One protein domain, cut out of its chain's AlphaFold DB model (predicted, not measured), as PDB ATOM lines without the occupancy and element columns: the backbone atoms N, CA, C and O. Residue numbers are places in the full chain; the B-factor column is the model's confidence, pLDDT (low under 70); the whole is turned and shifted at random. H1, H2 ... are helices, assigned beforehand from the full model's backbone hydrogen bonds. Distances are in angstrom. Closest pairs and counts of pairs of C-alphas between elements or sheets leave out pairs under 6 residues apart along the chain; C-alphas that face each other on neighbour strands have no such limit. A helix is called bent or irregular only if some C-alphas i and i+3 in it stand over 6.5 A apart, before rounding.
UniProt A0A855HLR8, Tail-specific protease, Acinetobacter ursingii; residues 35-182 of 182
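This is residues 35 to 182 of the 182 residues of the protein "Tail-specific protease" of Acinetobacter ursingii (UniProt A0A855HLR8). Two pairs of helices make a long, open frame: H1 and H5 lie side by side, and the hairpin of H2 and H3 meets them near the end of H1 and the start of H5. H4 leads off from H3, its residues 141 to 146 sticking out, and residues 35 to 56 form a free tail before H1. The printed part has 148 residues, with five named helices, H1 to H5 in that order, and no named strand; the class is all helix. It is only just loose, close to extended, with a radius of gyration of the C-alphas of 21.7 A and spans of 63 by 46 by 35 A.

After residues 35 to 57, H1 covers residues 58 to 74, from C-alpha 58 at (1.136, 11.362, 45.311); it is irregular, with C-alphas 59 and 62 7.1 A apart. H2 covers residues 76 to 92. H3, the longest, covers residues 101 to 125 and 36.2 A. H4 covers residues 134 to 150. H5 covers residues 160 to 180 and 30.4 A, ending at C-alpha 180 at (4.072, 22.890, 47.801).

The hub is H2, touching three helices. H2 and H3 form a helical hairpin, opposite ways at a shallow tilt of 15 degrees; their closest C-alphas, Pro 76 and Arg 122, are 5.5 A apart. H1 and H2 only just touch, only at the corner, with 3 pairs of C-alphas within 8 A, the closest Val 72 and Phe 78 at 5.8 A. H2 touches H5 with residues 77 to 81 alone, the closest C-alphas being Gln 77 and Glu 161, 6.8 A. H1 touches H5 at a steep tilt of 40 degrees, opposite ways, closest at C-alphas Leu 64 and Val 172, 6.4 A. H3 touches H4 with residues 112 to 116 alone, closest at C-alphas Leu 116 and Trp 134, 6.4 A; the steep tilt of 69.7 degrees is only just short of about perpendicular. Helix packing is mostly crossed, with 1 of 4 such touching pairs at a shallow tilt. H4 and H5 are apart. Every O i to N i+4 pair is within hydrogen-bond range in H2, H3, H4 and H5; in H1 10 of 13 are.

The C-alphas farthest apart, Pro 50 and Asp 102, are 64.5 A apart. The printed part has no cut, and no link between helices is long. Mean pLDDT of the printed part is 89.1; residues 35 to 43 and 182 are under 70.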
ATOM      1  N   ARG A  35     -14.675   1.686  24.564       57.84
ATOM      2  CA  ARG A  35     -15.049   0.558  25.433       57.84
ATOM      3  C   ARG A  35     -16.270  -0.218  24.951       57.84
ATOM      4  O   ARG A  35     -16.354  -1.413  25.218       57.84
ATOM      5  N   LYS A  36     -17.205   0.445  24.267       59.69
ATOM      6  CA  LYS A  36     -18.448  -0.162  23.767       59.69
ATOM      7  C   LYS A  36     -18.359  -0.601  22.302       59.69
ATOM      8  O   LYS A  36     -19.320  -1.160  21.774       59.69
ATOM      9  N   ALA A  37     -17.220  -0.405  21.632       62.66
ATOM     10  CA  ALA A  37     -17.046  -0.866  20.261       62.66
ATOM     11  C   ALA A  37     -17.111  -2.406  20.197       62.66
ATOM     12  O   ALA A  37     -16.339  -3.098  20.859       62.66
ATOM     13  N   LYS A  38     -18.003  -2.948  19.349       56.69
ATOM     14  CA  LYS A  38     -18.252  -4.401  19.189       56.69
ATOM     15  C   LYS A  38     -16.987  -5.242  18.957       56.69
ATOM     16  O   LYS A  38     -16.966  -6.404  19.335       56.69
ATOM     17  N   ASN A  39     -15.948  -4.649  18.364       65.12
ATOM     18  CA  ASN A  39     -14.662  -5.285  18.063       65.12
ATOM     19  C   ASN A  39     -13.485  -4.516  18.690       65.12
ATOM     20  O   ASN A  39     -12.454  -4.315  18.044       65.12
ATOM     21  N   ALA A  40     -13.640  -4.025  19.921       62.69
ATOM     22  CA  ALA A  40     -12.549  -3.370  20.630       62.69
ATOM     23  C   ALA A  40     -11.344  -4.320  20.764       62.69
ATOM     24  O   ALA A  40     -11.472  -5.467  21.201       62.69
ATOM     25  N   LEU A  41     -10.153  -3.842  20.389       66.19
ATOM     26  CA  LEU A  41      -8.921  -4.603  20.585       66.19
ATOM     27  C   LEU A  41      -8.726  -4.857  22.084       66.19
ATOM     28  O   LEU A  41      -8.934  -3.958  22.902       66.19
ATOM     29  N   LYS A  42      -8.317  -6.079  22.444       67.06
ATOM     30  CA  LYS A  42      -7.999  -6.417  23.835       67.06
ATOM     31  C   LYS A  42      -6.920  -5.469  24.360       67.06
ATOM     32  O   LYS A  42      -5.988  -5.113  23.634       67.06
ATOM     33  N   TRP A  43      -7.075  -5.075  25.622       65.44
ATOM     34  CA  TRP A  43      -6.055  -4.316  26.329       65.44
ATOM     35  C   TRP A  43      -4.766  -5.141  26.377       65.44
ATOM     36  O   TRP A  43      -4.804  -6.328  26.697       65.44
ATOM     37  N   ASP A  44      -3.659  -4.505  26.018       72.25
ATOM     38  CA  ASP A  44      -2.340  -5.117  25.896       72.25
ATOM     39  C   ASP A  44      -1.308  -4.198  26.560       72.25
ATOM     40  O   ASP A  44      -1.536  -2.987  26.691       72.25
ATOM     41  N   THR A  45      -0.195  -4.767  27.012       76.56
ATOM     42  CA  THR A  45       0.871  -4.055  27.724       76.56
ATOM     43  C   THR A  45       2.215  -4.398  27.111       76.56
ATOM     44  O   THR A  45       2.502  -5.559  26.838       76.56
ATOM     45  N   ILE A  46       3.056  -3.385  26.936       82.94
ATOM     46  CA  ILE A  46       4.444  -3.549  26.496       82.94
ATOM     47  C   ILE A  46       5.409  -3.270  27.658       82.94
ATOM     48  O   ILE A  46       5.007  -2.646  28.644       82.94
ATOM     49  N   PRO A  47       6.682  -3.697  27.577       84.81
ATOM     50  CA  PRO A  47       7.688  -3.312  28.558       84.81
ATOM     51  C   PRO A  47       7.785  -1.789  28.716       84.81
ATOM     52  O   PRO A  47       7.683  -1.036  27.746       84.81
ATOM     53  N   THR A  48       7.984  -1.339  29.955       86.62
ATOM     54  CA  THR A  48       8.160   0.083  30.283       86.62
ATOM     55  C   THR A  48       9.436   0.614  29.634       86.62
ATOM     56  O   THR A  48      10.502   0.016  29.778       86.62
ATOM     57  N   ALA A  49       9.337   1.747  28.940       85.62
ATOM     58  CA  ALA A  49      10.515   2.430  28.415       85.62
ATOM     59  C   ALA A  49      11.288   3.095  29.569       85.62
ATOM     60  O   ALA A  49      10.659   3.530  30.534       85.62
ATOM     61  N   PRO A  50      12.625   3.206  29.511       87.25
ATOM     62  CA  PRO A  50      13.389   3.899  30.544       87.25
ATOM     63  C   PRO A  50      12.981   5.376  30.611       87.25
ATOM     64  O   PRO A  50      13.031   6.093  29.614       87.25
ATOM     65  N   PHE A  51      12.573   5.833  31.794       88.19
ATOM     66  CA  PHE A  51      12.178   7.217  32.044       88.19
ATOM     67  C   PHE A  51      12.515   7.624  33.476       88.19
ATOM     68  O   PHE A  51      12.546   6.791  34.383       88.19
ATOM     69  N   LYS A  52      12.733   8.921  33.686       86.50
ATOM     70  CA  LYS A  52      12.860   9.513  35.017       86.50
ATOM     71  C   LYS A  52      11.544  10.203  35.357       86.50
ATOM     72  O   LYS A  52      11.057  11.009  34.570       86.50
ATOM     73  N   ARG A  53      10.957   9.875  36.511       84.31
ATOM     74  CA  ARG A  53       9.795  10.611  37.027       84.31
ATOM     75  C   ARG A  53      10.251  11.978  37.516       84.31
ATOM     76  O   ARG A  53      11.235  12.069  38.248       84.31
ATOM     77  N   GLU A  54       9.524  13.006  37.113       84.25
ATOM     78  CA  GLU A  54       9.719  14.370  37.581       84.25
ATOM     79  C   GLU A  54       8.586  14.742  38.538       84.25
ATOM     80  O   GLU A  54       7.413  14.528  38.231       84.25
ATOM     81  N   GLY A  55       8.954  15.256  39.712       81.31
ATOM     82  CA  GLY A  55       8.012  15.579  40.782       81.31
ATOM     83  C   GLY A  55       7.346  14.360  41.436       81.31
ATOM     84  O   GLY A  55       7.410  13.226  40.956       81.31
ATOM     85  N   SER A  56       6.693  14.602  42.575       83.50
ATOM     86  CA  SER A  56       5.827  13.625  43.238       83.50
ATOM     87  C   SER A  56       4.557  14.319  43.714       83.50
ATOM     88  O   SER A  56       4.586  15.084  44.673       83.50
ATOM     89  N   ILE A  57       3.447  14.049  43.026       86.31
ATOM     90  CA  ILE A  57       2.116  14.556  43.393       86.31
ATOM     91  C   ILE A  57       1.435  13.671  44.444       86.31
ATOM     92  O   ILE A  57       0.601  14.145  45.206       86.31
ATOM     93  N   GLN A  58       1.811  12.388  44.508       88.94
ATOM     94  CA  GLN A  58       1.136  11.362  45.311       88.94
ATOM     95  C   GLN A  58       0.936  11.732  46.791       88.94
ATOM     96  O   GLN A  58      -0.167  11.509  47.282       88.94
ATOM     97  N   PRO A  59       1.906  12.354  47.491       91.25
ATOM     98  CA  PRO A  59       1.712  12.768  48.883       91.25
ATOM     99  C   PRO A  59       0.573  13.776  49.092       91.25
ATOM    100  O   PRO A  59       0.020  13.858  50.182       91.25
ATOM    101  N   TYR A  60       0.215  14.543  48.059       92.06
ATOM    102  CA  TYR A  60      -0.790  15.602  48.140       92.06
ATOM    103  C   TYR A  60      -2.182  15.140  47.693       92.06
ATOM    104  O   TYR A  60      -3.174  15.758  48.074       92.06
ATOM    105  N   VAL A  61      -2.277  14.056  46.909       92.88
ATOM    106  CA  VAL A  61      -3.531  13.613  46.265       92.88
ATOM    107  C   VAL A  61      -4.650  13.380  47.276       92.88
ATOM    108  O   VAL A  61      -5.781  13.795  47.034       92.88
ATOM    109  N   GLU A  62      -4.357  12.743  48.411       93.75
ATOM    110  CA  GLU A  62      -5.379  12.454  49.421       93.75
ATOM    111  C   GLU A  62      -5.986  13.740  49.996       93.75
ATOM    112  O   GLU A  62      -7.210  13.890  50.015       93.75
ATOM    113  N   LYS A  63      -5.137  14.698  50.384       94.50
ATOM    114  CA  LYS A  63      -5.578  15.986  50.926       94.50
ATOM    115  C   LYS A  63      -6.351  16.801  49.889       94.50
ATOM    116  O   LYS A  63      -7.453  17.257  50.178       94.50
ATOM    117  N   LEU A  64      -5.833  16.900  48.664       95.12
ATOM    118  CA  LEU A  64      -6.511  17.591  47.563       95.12
ATOM    119  C   LEU A  64      -7.874  16.960  47.248       95.12
ATOM    120  O   LEU A  64      -8.845  17.665  46.984       95.12
ATOM    121  N   SER A  65      -7.976  15.628  47.320       94.69
ATOM    122  CA  SER A  65      -9.247  14.928  47.130       94.69
ATOM    123  C   SER A  65     -10.256  15.258  48.231       94.69
ATOM    124  O   SER A  65     -11.436  15.424  47.931       94.69
ATOM    125  N   GLN A  66      -9.822  15.363  49.490       95.19
ATOM    126  CA  GLN A  66     -10.698  15.736  50.604       95.19
ATOM    127  C   GLN A  66     -11.197  17.182  50.476       95.19
ATOM    128  O   GLN A  66     -12.397  17.424  50.602       95.19
ATOM    129  N   GLU A  67     -10.304  18.124  50.169       95.62
ATOM    130  CA  GLU A  67     -10.646  19.541  49.984       95.62
ATOM    131  C   GLU A  67     -11.603  19.743  48.800       95.62
ATOM    132  O   GLU A  67     -12.622  20.427  48.932       95.62
ATOM    133  N   SER A  68     -11.340  19.070  47.675       96.62
ATOM    134  CA  SER A  68     -12.222  19.088  46.506       96.62
ATOM    135  C   SER A  68     -13.603  18.508  46.821       96.62
ATOM    136  O   SER A  68     -14.617  19.151  46.559       96.62
ATOM    137  N   LYS A  69     -13.675  17.344  47.485       95.06
ATOM    138  CA  LYS A  69     -14.954  16.743  47.911       95.06
ATOM    139  C   LYS A  69     -15.765  17.676  48.805       95.06
ATOM    140  O   LYS A  69     -16.980  17.751  48.646       95.06
ATOM    141  N   ALA A  70     -15.115  18.386  49.725       95.81
ATOM    142  CA  ALA A  70     -15.791  19.330  50.608       95.81
ATOM    143  C   ALA A  70     -16.421  20.498  49.830       95.81
ATOM    144  O   ALA A  70     -17.559  20.867  50.115       95.81
ATOM    145  N   ARG A  71     -15.725  21.043  48.820       95.50
ATOM    146  CA  ARG A  71     -16.266  22.098  47.943       95.50
ATOM    147  C   ARG A  71     -17.391  21.593  47.050       95.50
ATOM    148  O   ARG A  71     -18.461  22.195  47.015       95.50
ATOM    149  N   VAL A  72     -17.177  20.458  46.389       95.19
ATOM    150  CA  VAL A  72     -18.170  19.813  45.517       95.19
ATOM    151  C   VAL A  72     -19.468  19.531  46.281       95.19
ATOM    152  O   VAL A  72     -20.549  19.797  45.769       95.19
ATOM    153  N   ALA A  73     -19.381  19.073  47.536       93.25
ATOM    154  CA  ALA A  73     -20.550  18.746  48.353       93.25
ATOM    155  C   ALA A  73     -21.419  19.957  48.740       93.25
ATOM    156  O   ALA A  73     -22.591  19.785  49.087       93.25
ATOM    157  N   VAL A  74     -20.877  21.178  48.726       94.44
ATOM    158  CA  VAL A  74     -21.634  22.396  49.068       94.44
ATOM    159  C   VAL A  74     -22.081  23.186  47.842       94.44
ATOM    160  O   VAL A  74     -23.057  23.931  47.940       94.44
ATOM    161  N   ASP A  75     -21.428  22.985  46.701       95.12
ATOM    162  CA  ASP A  75     -21.683  23.713  45.464       95.12
ATOM    163  C   ASP A  75     -23.063  23.371  44.850       95.12
ATOM    164  O   ASP A  75     -23.383  22.196  44.622       95.12
ATOM    165  N   PRO A  76     -23.915  24.376  44.567       94.62
ATOM    166  CA  PRO A  76     -25.245  24.141  44.008       94.62
ATOM    167  C   PRO A  76     -25.256  23.517  42.609       94.62
ATOM    168  O   PRO A  76     -26.169  22.751  42.294       94.62
ATOM    169  N   GLN A  77     -24.276  23.840  41.762       94.25
ATOM    170  CA  GLN A  77     -24.183  23.272  40.423       94.25
ATOM    171  C   GLN A  77     -23.773  21.802  40.511       94.25
ATOM    172  O   GLN A  77     -24.394  20.973  39.848       94.25
ATOM    173  N   PHE A  78     -22.800  21.440  41.350       95.25
ATOM    174  CA  PHE A  78     -22.437  20.032  41.529       95.25
ATOM    175  C   PHE A  78     -23.591  19.199  42.097       95.25
ATOM    176  O   PHE A  78     -23.856  18.118  41.573       95.25
ATOM    177  N   LYS A  79     -24.355  19.721  43.065       94.25
ATOM    178  CA  LYS A  79     -25.581  19.058  43.557       94.25
ATOM    179  C   LYS A  79     -26.602  18.811  42.449       94.25
ATOM    180  O   LYS A  79     -27.189  17.734  42.371       94.25
ATOM    181  N   TYR A  80     -26.803  19.795  41.574       94.75
ATOM    182  CA  TYR A  80     -27.668  19.644  40.406       94.75
ATOM    183  C   TYR A  80     -27.161  18.559  39.448       94.75
ATOM    184  O   TYR A  80     -27.943  17.730  38.984       94.75
ATOM    185  N   LEU A  81     -25.853  18.530  39.173       93.81
ATOM    186  CA  LEU A  81     -25.244  17.521  38.307       93.81
ATOM    187  C   LEU A  81     -25.359  16.110  38.898       93.81
ATOM    188  O   LEU A  81     -25.673  15.177  38.161       93.81
ATOM    189  N   GLU A  82     -25.179  15.946  40.211       93.19
ATOM    190  CA  GLU A  82     -25.400  14.664  40.892       93.19
ATOM    191  C   GLU A  82     -26.859  14.209  40.798       93.19
ATOM    192  O   GLU A  82     -27.115  13.047  40.482       93.19
ATOM    193  N   ALA A  83     -27.818  15.117  41.001       92.81
ATOM    194  CA  ALA A  83     -29.237  14.801  40.857       92.81
ATOM    195  C   ALA A  83     -29.574  14.355  39.424       92.81
ATOM    196  O   ALA A  83     -30.241  13.339  39.228       92.81
ATOM    197  N   ARG A  84     -29.059  15.061  38.410       91.88
ATOM    198  CA  ARG A  84     -29.231  14.669  37.002       91.88
ATOM    199  C   ARG A  84     -28.623  13.313  36.692       91.88
ATOM    200  O   ARG A  84     -29.244  12.525  35.982       91.88
ATOM    201  N   ARG A  85     -27.425  13.046  37.213       90.69
ATOM    202  CA  ARG A  85     -26.767  11.751  37.057       90.69
ATOM    203  C   ARG A  85     -27.613  10.639  37.670       90.69
ATOM    204  O   ARG A  85     -27.852   9.646  36.999       90.69
ATOM    205  N   ALA A  86     -28.116  10.824  38.889       90.44
ATOM    206  CA  ALA A  86     -28.960   9.833  39.555       90.44
ATOM    207  C   ALA A  86     -30.241   9.527  38.757       90.44
ATOM    208  O   ALA A  86     -30.608   8.364  38.615       90.44
ATOM    209  N   ILE A  87     -30.879  10.555  38.181       90.31
ATOM    210  CA  ILE A  87     -32.042  10.394  37.289       90.31
ATOM    211  C   ILE A  87     -31.655   9.603  36.028       90.31
ATOM    212  O   ILE A  87     -32.370   8.688  35.621       90.31
ATOM    213  N   ALA A  88     -30.516   9.928  35.410       87.81
ATOM    214  CA  ALA A  88     -30.036   9.224  34.225       87.81
ATOM    215  C   ALA A  88     -29.716   7.749  34.525       87.81
ATOM    216  O   ALA A  88     -30.168   6.872  33.787       87.81
ATOM    217  N   ASP A  89     -29.016   7.470  35.627       87.00
ATOM    218  CA  ASP A  89     -28.665   6.116  36.067       87.00
ATOM    219  C   ASP A  89     -29.927   5.276  36.329       87.00
ATOM    220  O   ASP A  89     -30.019   4.138  35.862       87.00
ATOM    221  N   GLU A  90     -30.951   5.860  36.966       86.12
ATOM    222  CA  GLU A  90     -32.241   5.195  37.181       86.12
ATOM    223  C   GLU A  90     -32.890   4.764  35.857       86.12
ATOM    224  O   GLU A  90     -33.357   3.632  35.736       86.12
ATOM    225  N   THR A  91     -32.896   5.637  34.846       81.88
ATOM    226  CA  THR A  91     -33.480   5.307  33.534       81.88
ATOM    227  C   THR A  91     -32.629   4.329  32.724       81.88
ATOM    228  O   THR A  91     -33.165   3.519  31.970       81.88
ATOM    229  N   LYS A  92     -31.304   4.362  32.887       81.50
ATOM    230  CA  LYS A  92     -30.361   3.510  32.154       81.50
ATOM    231  C   LYS A  92     -30.413   2.050  32.603       81.50
ATOM    232  O   LYS A  92     -30.286   1.147  31.774       81.50
ATOM    233  N   ASP A  93     -30.636   1.804  33.891       75.94
ATOM    234  CA  ASP A  93     -30.724   0.445  34.437       75.94
ATOM    235  C   ASP A  93     -32.041  -0.274  34.080       75.94
ATOM    236  O   ASP A  93     -32.154  -1.501  34.210       75.94
ATOM    237  N   GLN A  94     -33.029   0.452  33.546       75.81
ATOM    238  CA  GLN A  94     -34.296  -0.118  33.095       75.81
ATOM    239  C   GLN A  94     -34.145  -0.897  31.778       75.81
ATOM    240  O   GLN A  94     -34.295  -0.383  30.673       75.81
ATOM    241  N   LYS A  95     -33.929  -2.211  31.889       76.62
ATOM    242  CA  LYS A  95     -33.880  -3.137  30.734       76.62
ATOM    243  C   LYS A  95     -35.251  -3.626  30.258       76.62
ATOM    244  O   LYS A  95     -35.328  -4.424  29.324       76.62
ATOM    245  N   ARG A  96     -36.326  -3.239  30.943       79.50
ATOM    246  CA  ARG A  96     -37.699  -3.678  30.670       79.50
ATOM    247  C   ARG A  96     -38.605  -2.463  30.689       79.50
ATOM    248  O   ARG A  96     -38.569  -1.697  31.642       79.50
ATOM    249  N   ILE A  97     -39.413  -2.324  29.648       76.50
ATOM    250  CA  ILE A  97     -40.373  -1.232  29.518       76.50
ATOM    251  C   ILE A  97     -41.735  -1.751  29.962       76.50
ATOM    252  O   ILE A  97     -42.184  -2.809  29.517       76.50
ATOM    253  N   VAL A  98     -42.378  -1.005  30.852       82.81
ATOM    254  CA  VAL A  98     -43.762  -1.239  31.253       82.81
ATOM    255  C   VAL A  98     -44.681  -0.855  30.091       82.81
ATOM    256  O   VAL A  98     -44.581   0.247  29.557       82.81
ATOM    257  N   LEU A  99     -45.567  -1.769  29.687       84.75
ATOM    258  CA  LEU A  99     -46.525  -1.550  28.591       84.75
ATOM    259  C   LEU A  99     -47.861  -0.948  29.061       84.75
ATOM    260  O   LEU A  99     -48.733  -0.675  28.241       84.75
ATOM    261  N   ASP A 100     -48.024  -0.748  30.368       93.75
ATOM    262  CA  ASP A 100     -49.181  -0.074  30.944       93.75
ATOM    263  C   ASP A 100     -49.057   1.450  30.793       93.75
ATOM    264  O   ASP A 100     -48.058   2.062  31.190       93.75
ATOM    265  N   ILE A 101     -50.075   2.066  30.193       92.19
ATOM    266  CA  ILE A 101     -50.056   3.489  29.846       92.19
ATOM    267  C   ILE A 101     -50.119   4.399  31.078       92.19
ATOM    268  O   ILE A 101     -49.505   5.468  31.072       92.19
ATOM    269  N   ASP A 102     -50.824   3.995  32.133       94.88
ATOM    270  CA  ASP A 102     -51.009   4.819  33.326       94.88
ATOM    271  C   ASP A 102     -49.750   4.789  34.193       94.88
ATOM    272  O   ASP A 102     -49.275   5.839  34.636       94.88
ATOM    273  N   GLN A 103     -49.129   3.614  34.334       91.69
ATOM    274  CA  GLN A 103     -47.815   3.477  34.962       91.69
ATOM    275  C   GLN A 103     -46.751   4.280  34.208       91.69
ATOM    276  O   GLN A 103     -45.958   4.986  34.833       91.69
ATOM    277  N   ARG A 104     -46.764   4.249  32.867       90.81
ATOM    278  CA  ARG A 104     -45.797   5.004  32.063       90.81
ATOM    279  C   ARG A 104     -45.973   6.517  32.197       90.81
ATOM    280  O   ARG A 104     -44.983   7.235  32.309       90.81
ATOM    281  N   LYS A 105     -47.212   7.014  32.221       92.38
ATOM    282  CA  LYS A 105     -47.498   8.439  32.466       92.38
ATOM    283  C   LYS A 105     -47.032   8.877  33.854       92.38
ATOM    284  O   LYS A 105     -46.397   9.919  33.972       92.38
ATOM    285  N   ALA A 106     -47.319   8.085  34.888       93.69
ATOM    286  CA  ALA A 106     -46.898   8.389  36.255       93.69
ATOM    287  C   ALA A 106     -45.366   8.439  36.385       93.69
ATOM    288  O   ALA A 106     -44.828   9.315  37.061       93.69
ATOM    289  N   GLU A 107     -44.664   7.532  35.704       90.81
ATOM    290  CA  GLU A 107     -43.205   7.523  35.649       90.81
ATOM    291  C   GLU A 107     -42.644   8.785  34.983       90.81
ATOM    292  O   GLU A 107     -41.768   9.429  35.560       90.81
ATOM    293  N   ILE A 108     -43.173   9.167  33.813       90.81
ATOM    294  CA  ILE A 108     -42.759  10.385  33.101       90.81
ATOM    295  C   ILE A 108     -42.961  11.606  34.000       90.81
ATOM    296  O   ILE A 108     -41.999  12.318  34.265       90.81
ATOM    297  N   LEU A 109     -44.157  11.790  34.564       94.69
ATOM    298  CA  LEU A 109     -44.458  12.926  35.443       94.69
ATOM    299  C   LEU A 109     -43.531  12.984  36.667       94.69
ATOM    300  O   LEU A 109     -43.143  14.066  37.110       94.69
ATOM    301  N   ARG A 110     -43.153  11.826  37.221       94.44
ATOM    302  CA  ARG A 110     -42.191  11.754  38.328       94.44
ATOM    303  C   ARG A 110     -40.805  12.235  37.892       94.44
ATOM    304  O   ARG A 110     -40.209  13.031  38.615       94.44
ATOM    305  N   LEU A 111     -40.310  11.778  36.742       93.12
ATOM    306  CA  LEU A 111     -38.997  12.164  36.209       93.12
ATOM    307  C   LEU A 111     -38.954  13.650  35.820       93.12
ATOM    308  O   LEU A 111     -37.983  14.343  36.132       93.12
ATOM    309  N   GLU A 112     -40.018  14.154  35.194       94.44
ATOM    310  CA  GLU A 112     -40.187  15.573  34.859       94.44
ATOM    311  C   GLU A 112     -40.145  16.433  36.123       94.44
ATOM    312  O   GLU A 112     -39.378  17.392  36.205       94.44
ATOM    313  N   LYS A 113     -40.901  16.037  37.156       95.94
ATOM    314  CA  LYS A 113     -40.907  16.728  38.445       95.94
ATOM    315  C   LYS A 113     -39.533  16.711  39.114       95.94
ATOM    316  O   LYS A 113     -39.057  17.764  39.516       95.94
ATOM    317  N   GLN A 114     -38.877  15.553  39.209       95.44
ATOM    318  CA  GLN A 114     -37.540  15.447  39.807       95.44
ATOM    319  C   GLN A 114     -36.517  16.326  39.079       95.44
ATOM    320  O   GLN A 114     -35.713  17.005  39.717       95.44
ATOM    321  N   THR A 115     -36.573  16.347  37.746       94.75
ATOM    322  CA  THR A 115     -35.681  17.167  36.919       94.75
ATOM    323  C   THR A 115     -35.943  18.658  37.135       94.75
ATOM    324  O   THR A 115     -35.001  19.428  37.332       94.75
ATOM    325  N   LEU A 116     -37.215  19.070  37.139       96.44
ATOM    326  CA  LEU A 116     -37.615  20.455  37.386       96.44
ATOM    327  C   LEU A 116     -37.240  20.915  38.798       96.44
ATOM    328  O   LEU A 116     -36.728  22.019  38.965       96.44
ATOM    329  N   ASP A 117     -37.472  20.073  39.806       96.38
ATOM    330  CA  ASP A 117     -37.153  20.363  41.204       96.38
ATOM    331  C   ASP A 117     -35.640  20.564  41.381       96.38
ATOM    332  O   ASP A 117     -35.225  21.540  42.009       96.38
ATOM    333  N   ALA A 118     -34.810  19.707  40.774       95.44
ATOM    334  CA  ALA A 118     -33.353  19.844  40.809       95.44
ATOM    335  C   ALA A 118     -32.879  21.158  40.159       95.44
ATOM    336  O   ALA A 118     -32.056  21.879  40.728       95.44
ATOM    337  N   GLU A 119     -33.423  21.507  38.990       95.38
ATOM    338  CA  GLU A 119     -33.118  22.771  38.312       95.38
ATOM    339  C   GLU A 119     -33.575  23.979  39.145       95.38
ATOM    340  O   GLU A 119     -32.835  24.947  39.311       95.38
ATOM    341  N   ASN A 120     -34.775  23.934  39.721       96.44
ATOM    342  CA  ASN A 120     -35.304  25.027  40.532       96.44
ATOM    343  C   ASN A 120     -34.515  25.233  41.828       96.44
ATOM    344  O   ASN A 120     -34.276  26.380  42.210       96.44
ATOM    345  N   GLN A 121     -34.051  24.156  42.468       95.50
ATOM    346  CA  GLN A 121     -33.141  24.235  43.614       95.50
ATOM    347  C   GLN A 121     -31.829  24.932  43.236       95.50
ATOM    348  O   GLN A 121     -31.389  25.848  43.934       95.50
ATOM    349  N   ARG A 122     -31.238  24.559  42.096       95.44
ATOM    350  CA  ARG A 122     -30.033  25.201  41.557       95.44
ATOM    351  C   ARG A 122     -30.250  26.684  41.270       95.44
ATOM    352  O   ARG A 122     -29.418  27.517  41.629       95.44
ATOM    353  N   ARG A 123     -31.370  27.033  40.634       95.06
ATOM    354  CA  ARG A 123     -31.725  28.421  40.308       95.06
ATOM    355  C   ARG A 123     -31.914  29.253  41.569       95.06
ATOM    356  O   ARG A 123     -31.325  30.322  41.671       95.06
ATOM    357  N   ALA A 124     -32.642  28.734  42.556       94.94
ATOM    358  CA  ALA A 124     -32.834  29.408  43.835       94.94
ATOM    359  C   ALA A 124     -31.497  29.664  44.552       94.94
ATOM    360  O   ALA A 124     -31.261  30.768  45.035       94.94
ATOM    361  N   ALA A 125     -30.594  28.680  44.558       93.19
ATOM    362  CA  ALA A 125     -29.271  28.815  45.164       93.19
ATOM    363  C   ALA A 125     -28.340  29.786  44.412       93.19
ATOM    364  O   ALA A 125     -27.449  30.371  45.021       93.19
ATOM    365  N   THR A 126     -28.553  29.984  43.108       90.38
ATOM    366  CA  THR A 126     -27.784  30.918  42.261       90.38
ATOM    367  C   THR A 126     -28.473  32.278  42.068       90.38
ATOM    368  O   THR A 126     -28.005  33.104  41.289       90.38
ATOM    369  N   GLY A 127     -29.579  32.540  42.776       92.31
ATOM    370  CA  GLY A 127     -30.317  33.810  42.709       92.31
ATOM    371  C   GLY A 127     -31.165  33.998  41.443       92.31
ATOM    372  O   GLY A 127     -31.652  35.098  41.175       92.31
ATOM    373  N   LEU A 128     -31.368  32.940  40.659       92.81
ATOM    374  CA  LEU A 128     -32.224  32.930  39.477       92.81
ATOM    375  C   LEU A 128     -33.670  32.577  39.848       92.81
ATOM    376  O   LEU A 128     -33.937  31.779  40.745       92.81
ATOM    377  N   LYS A 129     -34.632  33.136  39.107       94.75
ATOM    378  CA  LYS A 129     -36.059  32.833  39.310       94.75
ATOM    379  C   LYS A 129     -36.371  31.386  38.915       94.75
ATOM    380  O   LYS A 129     -36.066  31.046  37.768       94.75
ATOM    381  N   PRO A 130     -36.995  30.573  39.786       95.81
ATOM    382  CA  PRO A 130     -37.458  29.229  39.444       95.81
ATOM    383  C   PRO A 130     -38.439  29.222  38.267       95.81
ATOM    384  O   PRO A 130     -39.176  30.186  38.049       95.81
ATOM    385  N   PHE A 131     -38.458  28.121  37.529       95.56
ATOM    386  CA  PHE A 131     -39.471  27.821  36.525       95.56
ATOM    387  C   PHE A 131     -40.789  27.435  37.198       95.56
ATOM    388  O   PHE A 131     -40.803  26.721  38.203       95.56
ATOM    389  N   SER A 132     -41.899  27.902  36.632       94.19
ATOM    390  CA  SER A 132     -43.244  27.670  37.169       94.19
ATOM    391  C   SER A 132     -43.758  26.256  36.911       94.19
ATOM    392  O   SER A 132     -44.544  25.735  37.697       94.19
ATOM    393  N   ASN A 133     -43.356  25.660  35.790       95.00
ATOM    394  CA  ASN A 133     -43.811  24.354  35.326       95.00
ATOM    395  C   ASN A 133     -42.798  23.739  34.350       95.00
ATOM    396  O   ASN A 133     -41.840  24.396  33.926       95.00
ATOM    397  N   TRP A 134     -43.031  22.477  34.003       94.31
ATOM    398  CA  TRP A 134     -42.175  21.709  33.108       94.31
ATOM    399  C   TRP A 134     -42.074  22.338  31.715       94.31
ATOM    400  O   TRP A 134     -40.978  22.445  31.171       94.31
ATOM    401  N   GLU A 135     -43.178  22.863  31.182       95.44
ATOM    402  CA  GLU A 135     -43.226  23.471  29.851       95.44
ATOM    403  C   GLU A 135     -42.318  24.706  29.758       95.44
ATOM    404  O   GLU A 135     -41.594  24.882  28.779       95.44
ATOM    405  N   SER A 136     -42.300  25.550  30.796       95.69
ATOM    406  CA  SER A 136     -41.418  26.725  30.846       95.69
ATOM    407  C   SER A 136     -39.936  26.345  30.900       95.69
ATOM    408  O   SER A 136     -39.097  27.033  30.314       95.69
ATOM    409  N   TYR A 137     -39.613  25.232  31.564       95.00
ATOM    410  CA  TYR A 137     -38.258  24.698  31.600       95.00
ATOM    411  C   TYR A 137     -37.848  24.124  30.238       95.00
ATOM    412  O   TYR A 137     -36.786  24.480  29.728       95.00
ATOM    413  N   GLN A 138     -38.707  23.321  29.603       94.62
ATOM    414  CA  GLN A 138     -38.467  22.785  28.259       94.62
ATOM    415  C   GLN A 138     -38.253  23.899  27.231       94.62
ATOM    416  O   GLN A 138     -37.238  23.907  26.539       94.62
ATOM    417  N   ALA A 139     -39.131  24.907  27.214       94.69
ATOM    418  CA  ALA A 139     -38.990  26.057  26.326       94.69
ATOM    419  C   ALA A 139     -37.657  26.799  26.538       94.69
ATOM    420  O   ALA A 139     -37.048  27.281  25.581       94.69
ATOM    421  N   SER A 140     -37.165  26.873  27.782       94.06
ATOM    422  CA  SER A 140     -35.850  27.454  28.077       94.06
ATOM    423  C   SER A 140     -34.694  26.616  27.523       94.06
ATOM    424  O   SER A 140     -33.697  27.192  27.082       94.06
ATOM    425  N   LEU A 141     -34.788  25.285  27.570       92.12
ATOM    426  CA  LEU A 141     -33.774  24.391  27.002       92.12
ATOM    427  C   LEU A 141     -33.749  24.484  25.474       92.12
ATOM    428  O   LEU A 141     -32.671  24.599  24.888       92.12
ATOM    429  N   ASP A 142     -34.921  24.506  24.844       92.69
ATOM    430  CA  ASP A 142     -35.057  24.621  23.392       92.69
ATOM    431  C   ASP A 142     -34.506  25.960  22.896       92.69
ATOM    432  O   ASP A 142     -33.663  25.995  21.996       92.69
ATOM    433  N   ALA A 143     -34.863  27.065  23.557       93.50
ATOM    434  CA  ALA A 143     -34.325  28.385  23.238       93.50
ATOM    435  C   ALA A 143     -32.792  28.443  23.377       93.50
ATOM    436  O   ALA A 143     -32.108  29.040  22.538       93.50
ATOM    437  N   LEU A 144     -32.228  27.804  24.412       91.12
ATOM    438  CA  LEU A 144     -30.777  27.702  24.588       91.12
ATOM    439  C   LEU A 144     -30.134  26.891  23.454       91.12
ATOM    440  O   LEU A 144     -29.115  27.312  22.902       91.12
ATOM    441  N   SER A 145     -30.730  25.755  23.092       90.88
ATOM    442  CA  SER A 145     -30.265  24.886  22.007       90.88
ATOM    443  C   SER A 145     -30.259  25.617  20.664       90.88
ATOM    444  O   SER A 145     -29.231  25.662  19.984       90.88
ATOM    445  N   GLU A 146     -31.357  26.290  20.315       92.31
ATOM    446  CA  GLU A 146     -31.472  27.071  19.082       92.31
ATOM    447  C   GLU A 146     -30.469  28.224  19.027       92.31
ATOM    448  O   GLU A 146     -29.824  28.449  17.997       92.31
ATOM    449  N   SER A 147     -30.320  28.956  20.134       91.19
ATOM    450  CA  SER A 147     -29.357  30.053  20.244       91.19
ATOM    451  C   SER A 147     -27.932  29.549  19.997       91.19
ATOM    452  O   SER A 147     -27.198  30.101  19.173       91.19
ATOM    453  N   ARG A 148     -27.559  28.423  20.619       91.38
ATOM    454  CA  ARG A 148     -26.241  27.795  20.431       91.38
ATOM    455  C   ARG A 148     -26.049  27.225  19.027       91.38
ATOM    456  O   ARG A 148     -24.931  27.283  18.510       91.38
ATOM    457  N   ALA A 149     -27.098  26.690  18.401       90.94
ATOM    458  CA  ALA A 149     -27.045  26.151  17.043       90.94
ATOM    459  C   ALA A 149     -26.734  27.237  16.001       90.94
ATOM    460  O   ALA A 149     -26.011  26.978  15.041       90.94
ATOM    461  N   LYS A 150     -27.214  28.468  16.224       92.25
ATOM    462  CA  LYS A 150     -26.938  29.635  15.367       92.25
ATOM    463  C   LYS A 150     -25.531  30.219  15.571       92.25
ATOM    464  O   LYS A 150     -25.045  30.955  14.716       92.25
ATOM    465  N   MET A 151     -24.861  29.896  16.679       91.19
ATOM    466  CA  MET A 151     -23.507  30.366  16.986       91.19
ATOM    467  C   MET A 151     -22.426  29.423  16.451       91.19
ATOM    468  O   MET A 151     -22.536  28.195  16.521       91.19
ATOM    469  N   LYS A 152     -21.308  30.012  16.003       89.88
ATOM    470  CA  LYS A 152     -20.070  29.266  15.735       89.88
ATOM    471  C   LYS A 152     -19.565  28.626  17.027       89.88
ATOM    472  O   LYS A 152     -19.653  29.238  18.086       89.88
ATOM    473  N   ILE A 153     -18.995  27.425  16.928       84.12
ATOM    474  CA  ILE A 153     -18.546  26.629  18.088       84.12
ATOM    475  C   ILE A 153     -17.628  27.436  19.018       84.12
ATOM    476  O   ILE A 153     -17.832  27.431  20.223       84.12
ATOM    477  N   ASN A 154     -16.674  28.179  18.456       88.19
ATOM    478  CA  ASN A 154     -15.706  28.991  19.200       88.19
ATOM    479  C   ASN A 154     -16.277  30.280  19.818       88.19
ATOM    480  O   ASN A 154     -15.566  30.958  20.549       88.19
ATOM    481  N   ALA A 155     -17.518  30.641  19.497       88.94
ATOM    482  CA  ALA A 155     -18.193  31.831  20.008       88.94
ATOM    483  C   ALA A 155     -19.322  31.488  20.994       88.94
ATOM    484  O   ALA A 155     -20.022  32.384  21.459       88.94
ATOM    485  N   ARG A 156     -19.539  30.199  21.288       88.06
ATOM    486  CA  ARG A 156     -20.561  29.775  22.246       88.06
ATOM    487  C   ARG A 156     -20.098  30.119  23.662       88.06
ATOM    488  O   ARG A 156     -18.962  29.788  23.999       88.06
ATOM    489  N   PRO A 157     -20.959  30.720  24.501       88.44
ATOM    490  CA  PRO A 157     -20.635  30.873  25.911       88.44
ATOM    491  C   PRO A 157     -20.464  29.487  26.555       88.44
ATOM    492  O   PRO A 157     -21.147  28.538  26.130       88.44
ATOM    493  N   PRO A 158     -19.570  29.348  27.544       87.81
ATOM    494  CA  PRO A 158     -19.426  28.100  28.279       87.81
ATOM    495  C   PRO A 158     -20.731  27.775  29.011       87.81
ATOM    496  O   PRO A 158     -21.500  28.665  29.387       87.81
ATOM    497  N   LEU A 159     -21.032  26.488  29.143       88.75
ATOM    498  CA  LEU A 159     -22.185  26.055  29.926       88.75
ATOM    499  C   LEU A 159     -21.872  26.178  31.428       88.75
ATOM    500  O   LEU A 159     -20.724  25.963  31.814       88.75
ATOM    501  N   PRO A 160     -22.873  26.417  32.297       88.69
ATOM    502  CA  PRO A 160     -22.645  26.504  33.745       88.69
ATOM    503  C   PRO A 160     -21.942  25.270  34.334       88.69
ATOM    504  O   PRO A 160     -21.135  25.371  35.256       88.69
ATOM    505  N   GLU A 161     -22.227  24.089  33.782       87.69
ATOM    506  CA  GLU A 161     -21.544  22.842  34.132       87.69
ATOM    507  C   GLU A 161     -20.064  22.845  33.728       87.69
ATOM    508  O   GLU A 161     -19.219  22.499  34.550       87.69
ATOM    509  N   GLU A 162     -19.734  23.308  32.519       87.75
ATOM    510  CA  GLU A 162     -18.349  23.425  32.040       87.75
ATOM    511  C   GLU A 162     -17.550  24.409  32.902       87.75
ATOM    512  O   GLU A 162     -16.446  24.086  33.342       87.75
ATOM    513  N   GLU A 163     -18.121  25.580  33.199       91.94
ATOM    514  CA  GLU A 163     -17.486  26.579  34.064       91.94
ATOM    515  C   GLU A 163     -17.204  26.019  35.458       91.94
ATOM    516  O   GLU A 163     -16.128  26.234  36.011       91.94
ATOM    517  N   THR A 164     -18.136  25.247  36.015       93.06
ATOM    518  CA  THR A 164     -17.998  24.679  37.361       93.06
ATOM    519  C   THR A 164     -16.870  23.650  37.437       93.06
ATOM    520  O   THR A 164     -16.070  23.687  38.374       93.06
ATOM    521  N   PHE A 165     -16.728  22.782  36.429       93.62
ATOM    522  CA  PHE A 165     -15.588  21.861  36.356       93.62
ATOM    523  C   PHE A 165     -14.252  22.600  36.224       93.62
ATOM    524  O   PHE A 165     -13.281  22.230  36.887       93.62
ATOM    525  N   VAL A 166     -14.194  23.647  35.394       94.31
ATOM    526  CA  VAL A 166     -12.981  24.462  35.212       94.31
ATOM    527  C   VAL A 166     -12.608  25.187  36.507       94.31
ATOM    528  O   VAL A 166     -11.441  25.175  36.901       94.31
ATOM    529  N   ASN A 167     -13.589  25.767  37.195       94.94
ATOM    530  CA  ASN A 167     -13.381  26.468  38.458       94.94
ATOM    531  C   ASN A 167     -12.874  25.520  39.549       94.94
ATOM    532  O   ASN A 167     -11.916  25.850  40.249       94.94
ATOM    533  N   GLU A 168     -13.447  24.320  39.670       95.50
ATOM    534  CA  GLU A 168     -12.959  23.349  40.651       95.50
ATOM    535  C   GLU A 168     -11.560  22.828  40.304       95.50
ATOM    536  O   GLU A 168     -10.718  22.701  41.191       95.50
ATOM    537  N   ALA A 169     -11.255  22.616  39.021       95.00
ATOM    538  CA  ALA A 169      -9.898  22.277  38.599       95.00
ATOM    539  C   ALA A 169      -8.888  23.383  38.965       95.00
ATOM    540  O   ALA A 169      -7.792  23.084  39.445       95.00
ATOM    541  N   ALA A 170      -9.257  24.656  38.797       96.12
ATOM    542  CA  ALA A 170      -8.421  25.783  39.203       96.12
ATOM    543  C   ALA A 170      -8.216  25.833  40.728       96.12
ATOM    544  O   ALA A 170      -7.091  26.049  41.182       96.12
ATOM    545  N   ASN A 171      -9.262  25.571  41.521       96.44
ATOM    546  CA  ASN A 171      -9.157  25.494  42.981       96.44
ATOM    547  C   ASN A 171      -8.200  24.382  43.423       96.44
ATOM    548  O   ASN A 171      -7.326  24.620  44.251       96.44
ATOM    549  N   VAL A 172      -8.306  23.194  42.823       95.56
ATOM    550  CA  VAL A 172      -7.401  22.068  43.099       95.56
ATOM    551  C   VAL A 172      -5.943  22.430  42.796       95.56
ATOM    552  O   VAL A 172      -5.052  22.104  43.580       95.56
ATOM    553  N   LEU A 173      -5.681  23.127  41.686       94.44
ATOM    554  CA  LEU A 173      -4.330  23.590  41.349       94.44
ATOM    555  C   LEU A 173      -3.814  24.638  42.340       94.44
ATOM    556  O   LEU A 173      -2.642  24.604  42.716       94.44
ATOM    557  N   LEU A 174      -4.679  25.550  42.782       95.56
ATOM    558  CA  LEU A 174      -4.335  26.549  43.788       95.56
ATOM    559  C   LEU A 174      -4.001  25.893  45.134       95.56
ATOM    560  O   LEU A 174      -3.029  26.280  45.782       95.56
ATOM    561  N   ASP A 175      -4.777  24.899  45.550       94.81
ATOM    562  CA  ASP A 175      -4.520  24.159  46.784       94.81
ATOM    563  C   ASP A 175      -3.219  23.370  46.689       94.81
ATOM    564  O   ASP A 175      -2.404  23.414  47.609       94.81
ATOM    565  N   TYR A 176      -2.952  22.750  45.539       94.19
ATOM    566  CA  TYR A 176      -1.673  22.097  45.300       94.19
ATOM    567  C   TYR A 176      -0.501  23.076  45.438       94.19
ATOM    568  O   TYR A 176       0.444  22.792  46.171       94.19
ATOM    569  N   ALA A 177      -0.589  24.260  44.825       93.44
ATOM    570  CA  ALA A 177       0.444  25.287  44.944       93.44
ATOM    571  C   ALA A 177       0.666  25.738  46.401       93.44
ATOM    572  O   ALA A 177       1.805  25.955  46.812       93.44
ATOM    573  N   LYS A 178      -0.397  25.839  47.214       93.12
ATOM    574  CA  LYS A 178      -0.273  26.135  48.653       93.12
ATOM    575  C   LYS A 178       0.451  25.015  49.397       93.12
ATOM    576  O   LYS A 178       1.309  25.306  50.221       93.12
ATOM    577  N   LEU A 179       0.132  23.754  49.104       90.75
ATOM    578  CA  LEU A 179       0.763  22.599  49.748       90.75
ATOM    579  C   LEU A 179       2.238  22.429  49.375       90.75
ATOM    580  O   LEU A 179       2.980  21.862  50.165       90.75
ATOM    581  N   GLN A 180       2.661  22.903  48.203       87.00
ATOM    582  CA  GLN A 180       4.072  22.890  47.801       87.00
ATOM    583  C   GLN A 180       4.913  23.984  48.474       87.00
ATOM    584  O   GLN A 180       6.132  23.848  48.549       87.00
ATOM    585  N   ASN A 181       4.280  25.074  48.917       80.56
ATOM    586  CA  ASN A 181       4.946  26.227  49.530       80.56
ATOM    587  C   ASN A 181       5.049  26.131  51.067       80.56
ATOM    588  O   ASN A 181       5.527  27.075  51.699       80.56
ATOM    589  N   HIS A 182       4.590  25.025  51.657       57.03
ATOM    590  CA  HIS A 182       4.677  24.704  53.084       57.03
ATOM    591  C   HIS A 182       5.589  23.498  53.304       57.03
ATOM    592  O   HIS A 182       6.334  23.528  54.307       57.03
TER     593      HIS A 182